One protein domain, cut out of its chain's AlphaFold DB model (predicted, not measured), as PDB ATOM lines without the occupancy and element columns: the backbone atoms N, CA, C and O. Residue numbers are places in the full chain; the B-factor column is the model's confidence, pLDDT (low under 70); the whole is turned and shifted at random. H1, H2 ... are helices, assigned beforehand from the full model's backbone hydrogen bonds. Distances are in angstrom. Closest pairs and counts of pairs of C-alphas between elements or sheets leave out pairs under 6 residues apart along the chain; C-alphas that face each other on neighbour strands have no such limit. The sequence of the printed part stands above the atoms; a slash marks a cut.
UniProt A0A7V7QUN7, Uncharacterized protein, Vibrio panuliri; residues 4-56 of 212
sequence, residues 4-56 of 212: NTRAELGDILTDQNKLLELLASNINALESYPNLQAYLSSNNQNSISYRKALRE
ATOM      1  N   ASN A   4      95.552 114.930  91.515       83.06
ATOM      2  CA  ASN A   4      95.001 114.421  90.259       83.06
ATOM      3  C   ASN A   4      94.934 115.546  89.223       83.06
ATOM      4  O   ASN A   4      95.488 115.416  88.138       83.06
ATOM      5  N   THR A   5      94.413 116.708  89.618       85.50
ATOM      6  CA  THR A   5      94.387 117.922  88.791       85.50
ATOM      7  C   THR A   5      95.803 118.348  88.376       85.50
ATOM      8  O   THR A   5      96.032 118.833  87.269       85.50
ATOM      9  N   ARG A   6      96.799 118.165  89.257       86.38
ATOM     10  CA  ARG A   6      98.213 118.432  88.938       86.38
ATOM     11  C   ARG A   6      98.801 117.445  87.942       86.38
ATOM     12  O   ARG A   6      99.581 117.875  87.095       86.38
ATOM     13  N   ALA A   7      98.438 116.171  88.039       87.25
ATOM     14  CA  ALA A   7      98.844 115.164  87.070       87.25
ATOM     15  C   ALA A   7      98.233 115.453  85.689       87.25
ATOM     16  O   ALA A   7      98.972 115.524  84.715       87.25
ATOM     17  N   GLU A   8      96.933 115.754  85.618       86.56
ATOM     18  CA  GLU A   8      96.237 116.095  84.367       86.56
ATOM     19  C   GLU A   8      96.832 117.331  83.678       86.56
ATOM     20  O   GLU A   8      97.079 117.324  82.470       86.56
ATOM     21  N   LEU A   9      97.135 118.387  84.445       87.50
ATOM     22  CA  LEU A   9      97.818 119.561  83.900       87.50
ATOM     23  C   LEU A   9      99.233 119.216  83.406       87.50
ATOM     24  O   LEU A   9      99.661 119.717  82.368       87.50
ATOM     25  N   GLY A  10      99.962 118.367  84.135       88.00
ATOM     26  CA  GLY A  10     101.288 117.893  83.735       88.00
ATOM     27  C   GLY A  10     101.260 117.099  82.426       88.00
ATOM     28  O   GLY A  10     102.107 117.319  81.557       88.00
ATOM     29  N   ASP A  11     100.255 116.245  82.247       89.31
ATOM     30  CA  ASP A  11     100.045 115.475  81.020       89.31
ATOM     31  C   ASP A  11      99.771 116.398  79.828       89.31
ATOM     32  O   ASP A  11     100.357 116.228  78.761       89.31
ATOM     33  N   ILE A  12      98.940 117.428  80.014       88.81
ATOM     34  CA  ILE A  12      98.661 118.421  78.968       88.81
ATOM     35  C   ILE A  12      99.920 119.222  78.610       88.81
ATOM     36  O   ILE A  12     100.175 119.474  77.439       88.81
ATOM     37  N   LEU A  13     100.726 119.622  79.595       86.50
ATOM     38  CA  LEU A  13     101.942 120.406  79.347       86.50
ATOM     39  C   LEU A  13     103.042 119.606  78.636       86.50
ATOM     40  O   LEU A  13     103.877 120.193  77.946       86.50
ATOM     41  N   THR A  14     103.066 118.287  78.824       89.81
ATOM     42  CA  THR A  14     104.073 117.400  78.228       89.81
ATOM     43  C   THR A  14     103.640 116.851  76.868       89.81
ATOM     44  O   THR A  14     104.488 116.672  75.990       89.81
ATOM     45  N   ASP A  15     102.339 116.660  76.642       89.06
ATOM     46  CA  ASP A  15     101.770 116.286  75.347       89.06
ATOM     47  C   ASP A  15     101.454 117.528  74.498       89.06
ATOM     48  O   ASP A  15     100.361 118.100  74.538       89.06
ATOM     49  N   GLN A  16     102.428 117.937  73.680       82.19
ATOM     50  CA  GLN A  16     102.294 119.116  72.819       82.19
ATOM     51  C   GLN A  16     101.103 119.038  71.854       82.19
ATOM     52  O   GLN A  16     100.543 120.080  71.523       82.19
ATOM     53  N   ASN A  17     100.680 117.849  71.417       82.88
ATOM     54  CA  ASN A  17      99.557 117.731  70.487       82.88
ATOM     55  C   ASN A  17      98.234 118.043  71.188       82.88
ATOM     56  O   ASN A  17      97.461 118.862  70.693       82.88
ATOM     57  N   LYS A  18      98.012 117.468  72.377       82.44
ATOM     58  CA  LYS A  18      96.829 117.779  73.198       82.44
ATOM     59  C   LYS A  18      96.790 119.243  73.605       82.44
ATOM     60  O   LYS A  18      95.730 119.865  73.580       82.44
ATOM     61  N   LEU A  19      97.945 119.812  73.948       86.25
ATOM     62  CA  LEU A  19      98.038 121.232  74.254       86.25
ATOM     63  C   LEU A  19      97.640 122.085  73.048       86.25
ATOM     64  O   LEU A  19      96.844 123.006  73.191       86.25
ATOM     65  N   LEU A  20      98.150 121.777  71.852       85.69
ATOM     66  CA  LEU A  20      97.802 122.515  70.637       85.69
ATOM     67  C   LEU A  20      96.307 122.407  70.302       85.69
ATOM     68  O   LEU A  20      95.720 123.411  69.906       85.69
ATOM     69  N   GLU A  21      95.680 121.245  70.500       82.62
ATOM     70  CA  GLU A  21      94.227 121.071  70.340       82.62
ATOM     71  C   GLU A  21      93.430 121.934  71.326       82.62
ATOM     72  O   GLU A  21      92.511 122.651  70.921       82.62
ATOM     73  N   LEU A  22      93.818 121.933  72.605       83.31
ATOM     74  CA  LEU A  22      93.196 122.771  73.631       83.31
ATOM     75  C   LEU A  22      93.345 124.259  73.303       83.31
ATOM     76  O   LEU A  22      92.368 125.004  73.344       83.31
ATOM     77  N   LEU A  23      94.539 124.698  72.908       85.69
ATOM     78  CA  LEU A  23      94.801 126.089  72.538       85.69
ATOM     79  C   LEU A  23      94.070 126.501  71.246       85.69
ATOM     80  O   LEU A  23      93.672 127.657  71.103       85.69
ATOM     81  N   ALA A  24      93.835 125.565  70.321       82.94
ATOM     82  CA  ALA A  24      93.067 125.811  69.101       82.94
ATOM     83  C   ALA A  24      91.571 126.069  69.359       82.94
ATOM     84  O   ALA A  24      90.906 126.654  68.501       82.94
ATOM     85  N   SER A  25      91.038 125.663  70.517       81.25
ATOM     86  CA  SER A  25      89.634 125.906  70.878       81.25
ATOM     87  C   SER A  25      89.326 127.389  71.124       81.25
ATOM     88  O   SER A  25      88.204 127.832  70.889       81.25
ATOM     89  N   ASN A  26      90.329 128.176  71.528       82.50
ATOM     90  CA  ASN A  26      90.201 129.615  71.740       82.50
ATOM     91  C   ASN A  26      91.438 130.368  71.228       82.50
ATOM     92  O   ASN A  26      92.190 130.986  71.979       82.50
ATOM     93  N   ILE A  27      91.634 130.330  69.908       83.88
ATOM     94  CA  ILE A  27      92.759 130.978  69.210       83.88
ATOM     95  C   ILE A  27      92.835 132.491  69.496       83.88
ATOM     96  O   ILE A  27      93.923 133.071  69.461       83.88
ATOM     97  N   ASN A  28      91.704 133.137  69.795       82.25
ATOM     98  CA  ASN A  28      91.655 134.567  70.105       82.25
ATOM     99  C   ASN A  28      92.294 134.888  71.464       82.25
ATOM    100  O   ASN A  28      92.867 135.955  71.621       82.25
ATOM    101  N   ALA A  29      92.314 133.953  72.418       85.62
ATOM    102  CA  ALA A  29      93.030 134.144  73.682       85.62
ATOM    103  C   ALA A  29      94.567 134.189  73.517       85.62
ATOM    104  O   ALA A  29      95.287 134.510  74.460       85.62
ATOM    105  N   LEU A  30      95.090 133.885  72.320       86.88
ATOM    106  CA  LEU A  30      96.522 133.858  72.001       86.88
ATOM    107  C   LEU A  30      97.036 135.152  71.354       86.88
ATOM    108  O   LEU A  30      98.059 135.119  70.673       86.88
ATOM    109  N   GLU A  31      96.371 136.292  71.558       87.25
ATOM    110  CA  GLU A  31      96.782 137.598  71.006       87.25
ATOM    111  C   GLU A  31      98.248 137.955  71.303       87.25
ATOM    112  O   GLU A  31      98.945 138.516  70.457       87.25
ATOM    113  N   SER A  32      98.757 137.566  72.476       92.38
ATOM    114  CA  SER A  32     100.162 137.779  72.861       92.38
ATOM    115  C   SER A  32     101.153 136.799  72.204       92.38
ATOM    116  O   SER A  32     102.363 136.957  72.350       92.38
ATOM    117  N   TYR A  33     100.667 135.796  71.466       89.81
ATOM    118  CA  TYR A  33     101.457 134.730  70.836       89.81
ATOM    119  C   TYR A  33     101.148 134.609  69.328       89.81
ATOM    120  O   TYR A  33     100.688 133.559  68.863       89.81
ATOM    121  N   PRO A  34     101.443 135.644  68.516       88.81
ATOM    122  CA  PRO A  34     101.002 135.731  67.119       88.81
ATOM    123  C   PRO A  34     101.504 134.581  66.231       88.81
ATOM    124  O   PRO A  34     100.790 134.116  65.347       88.81
ATOM    125  N   ASN A  35     102.710 134.064  66.487       89.94
ATOM    126  CA  ASN A  35     103.260 132.927  65.739       89.94
ATOM    127  C   ASN A  35     102.495 131.626  66.018       89.94
ATOM    128  O   ASN A  35     102.225 130.855  65.099       89.94
ATOM    129  N   LEU A  36     102.119 131.398  67.279       86.56
ATOM    130  CA  LEU A  36     101.341 130.229  67.683       86.56
ATOM    131  C   LEU A  36      99.910 130.328  67.150       86.56
ATOM    132  O   LEU A  36      99.392 129.368  66.585       86.56
ATOM    133  N   GLN A  37      99.309 131.516  67.232       86.88
ATOM    134  CA  GLN A  37      98.010 131.823  66.641       86.88
ATOM    135  C   GLN A  37      97.994 131.559  65.121       86.88
ATOM    136  O   GLN A  37      97.095 130.884  64.610       86.88
ATOM    137  N   ALA A  38      99.016 132.022  64.392       85.75
ATOM    138  CA  ALA A  38      99.158 131.772  62.959       85.75
ATOM    139  C   ALA A  38      99.374 130.282  62.643       85.75
ATOM    140  O   ALA A  38      98.769 129.750  61.707       85.75
ATOM    141  N   TYR A  39     100.192 129.584  63.434       87.50
ATOM    142  CA  TYR A  39     100.417 128.147  63.287       87.50
ATOM    143  C   TYR A  39      99.120 127.347  63.483       87.50
ATOM    144  O   TYR A  39      98.756 126.546  62.624       87.50
ATOM    145  N   LEU A  40      98.363 127.612  64.546       85.88
ATOM    146  CA  LEU A  40      97.098 126.921  64.814       85.88
ATOM    147  C   LEU A  40      96.045 127.223  63.736       85.88
ATOM    148  O   LEU A  40      95.390 126.316  63.222       85.88
ATOM    149  N   SER A  41      95.933 128.481  63.303       80.44
ATOM    150  CA  SER A  41      95.016 128.880  62.223       80.44
ATOM    151  C   SER A  41      95.400 128.299  60.852       80.44
ATOM    152  O   SER A  41      94.543 128.029  59.995       80.44
ATOM    153  N   SER A  42      96.696 128.094  60.607       80.31
ATOM    154  CA  SER A  42      97.186 127.493  59.365       80.31
ATOM    155  C   SER A  42      96.987 125.978  59.322       80.31
ATOM    156  O   SER A  42      96.687 125.480  58.240       80.31
ATOM    157  N   ASN A  43      97.046 125.291  60.467       81.38
ATOM    158  CA  ASN A  43      96.858 123.839  60.586       81.38
ATOM    159  C   ASN A  43      95.408 123.400  60.863       81.38
ATOM    160  O   ASN A  43      95.093 122.220  60.738       81.38
ATOM    161  N   ASN A  44      94.496 124.320  61.190       80.56
ATOM    162  CA  ASN A  44      93.079 123.989  61.333       80.56
ATOM    163  C   ASN A  44      92.470 123.569  59.978       80.56
ATOM    164  O   ASN A  44      92.384 124.367  59.037       80.56
ATOM    165  N   GLN A  45      91.997 122.322  59.897       79.50
ATOM    166  CA  GLN A  45      91.478 121.723  58.666       79.50
ATOM    167  C   GLN A  45      90.290 122.492  58.061       79.50
ATOM    168  O   GLN A  45      90.178 122.594  56.834       79.50
ATOM    169  N   ASN A  46      89.433 123.088  58.892       81.56
ATOM    170  CA  ASN A  46      88.295 123.885  58.433       81.56
ATOM    171  C   ASN A  46      88.763 125.227  57.866       81.56
ATOM    172  O   ASN A  46      88.334 125.610  56.777       81.56
ATOM    173  N   SER A  47      89.719 125.894  58.516       81.00
ATOM    174  CA  SER A  47      90.342 127.121  57.996       81.00
ATOM    175  C   SER A  47      91.076 126.884  56.672       81.00
ATOM    176  O   SER A  47      90.994 127.701  55.750       81.00
ATOM    177  N   ILE A  48      91.774 125.749  56.535       85.50
ATOM    178  CA  ILE A  48      92.394 125.327  55.269       85.50
ATOM    179  C   ILE A  48      91.320 125.125  54.194       85.50
ATOM    180  O   ILE A  48      91.464 125.641  53.081       85.50
ATOM    181  N   SER A  49      90.245 124.410  54.527       85.88
ATOM    182  CA  SER A  49      89.143 124.107  53.606       85.88
ATOM    183  C   SER A  49      88.405 125.368  53.157       85.88
ATOM    184  O   SER A  49      88.137 125.513  51.966       85.88
ATOM    185  N   TYR A  50      88.178 126.324  54.060       87.75
ATOM    186  CA  TYR A  50      87.629 127.646  53.752       87.75
ATOM    187  C   TYR A  50      88.509 128.408  52.751       87.75
ATOM    188  O   TYR A  50      88.041 128.816  51.687       87.75
ATOM    189  N   ARG A  51      89.819 128.528  53.023       89.75
ATOM    190  CA  ARG A  51      90.770 129.184  52.101       89.75
ATOM    191  C   ARG A  51      90.814 128.493  50.737       89.75
ATOM    192  O   ARG A  51      90.916 129.162  49.710       89.75
ATOM    193  N   LYS A  52      90.745 127.158  50.713       92.12
ATOM    194  CA  LYS A  52      90.672 126.369  49.478       92.12
ATOM    195  C   LYS A  52      89.381 126.662  48.709       92.12
ATOM    196  O   LYS A  52      89.466 126.938  47.520       92.12
ATOM    197  N   ALA A  53      88.231 126.679  49.378       92.19
ATOM    198  CA  ALA A  53      86.934 126.960  48.769       92.19
ATOM    199  C   ALA A  53      86.856 128.368  48.149       92.19
ATOM    200  O   ALA A  53      86.315 128.507  47.053       92.19
ATOM    201  N   LEU A  54      87.478 129.375  48.781       94.19
ATOM    202  CA  LEU A  54      87.615 130.720  48.204       94.19
ATOM    203  C   LEU A  54      88.456 130.716  46.918       94.19
ATOM    204  O   LEU A  54      88.059 131.311  45.918       94.19
ATOM    205  N   ARG A  55      89.610 130.030  46.916       94.94
ATOM    206  CA  ARG A  55      90.465 129.913  45.716       94.94
ATOM    207  C   ARG A  55      89.771 129.157  44.585       94.94
ATOM    208  O   ARG A  55      89.908 129.531  43.426       94.94
ATOM    209  N   GLU A  56      89.024 128.113  44.933       96.12
ATOM    210  CA  GLU A  56      88.225 127.303  44.006       96.12
ATOM    211  C   GLU A  56      86.921 127.993  43.576       96.12
ATOM    212  O   GLU A  56      86.177 127.422  42.784       96.12
TER     213      GLU A  56
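Overview. This is residues 4 to 56 of the 212 residues of an uncharacterized protein of Vibrio panuliri (UniProt A0A7V7QUN7). A drawn-out chain of helices makes a V-shaped dip to one side in its middle, formed by H2, the short H3 and H4, with H1 and H5 as two arms at opposite ends of the long axis. The two arms make the length, and contacts between the helices are few. The printed part has 53 residues with five named helices, H1 to H5 in chain order, and no named strand; the class is all helix. It is loose, with a radius of gyration of the C-alphas of 13.8 A and spans of 48 by 21 by 13 A.

Along the chain. H1, residues 4 to 14, begins at C-alpha 4 (95.001, 114.421, 90.259) and is 15.4 A long from first to last C-alpha. H2 holds residues 16 to 24, 12.0 A, and H3 residues 27 to 30, 5.5 A. H4, residues 34 to 43, begins at C-alpha 34 (101.002, 135.731, 67.119) and measures 14.2 A. H5, residues 45 to 55, measures 15.4 A and ends at C-alpha 55 (90.465, 129.913, 45.716).

Arrangement. H1 and H2 only just touch, with 3 pairs of C-alphas within 8 A, and touch only at the corner by their link; the closest C-alphas are those of Ile 12 and Leu 19, 5.5 A. Their lines are about perpendicular, at 82 degrees. H2 and H4 only just touch, also with 3 pairs, closest at the C-alphas of Ala 24 and Leu 40, 6.0 A, and are about perpendicular at 84 degrees. H3 touches H4, closest at the C-alphas of Ile 27 and Gln 37, 5.9 A. H4 and H5 are close but not clearly touching, with the C-alphas of Ser 41 and Ser 47 closest at 6.5 A. H1 and H5 are apart. In H1, H2, H4 and H5 every O i to N i+4 pair is within hydrogen-bond range; H3 is too short for such a pair.

Size, cuts and confidence. The C-alphas of Asn 4 and Glu 56, the two farthest apart, are 48.5 A apart. The printed part has no cut, and its four links are tight. Mean pLDDT of the printed part is 86.2, and no printed residue is under 70.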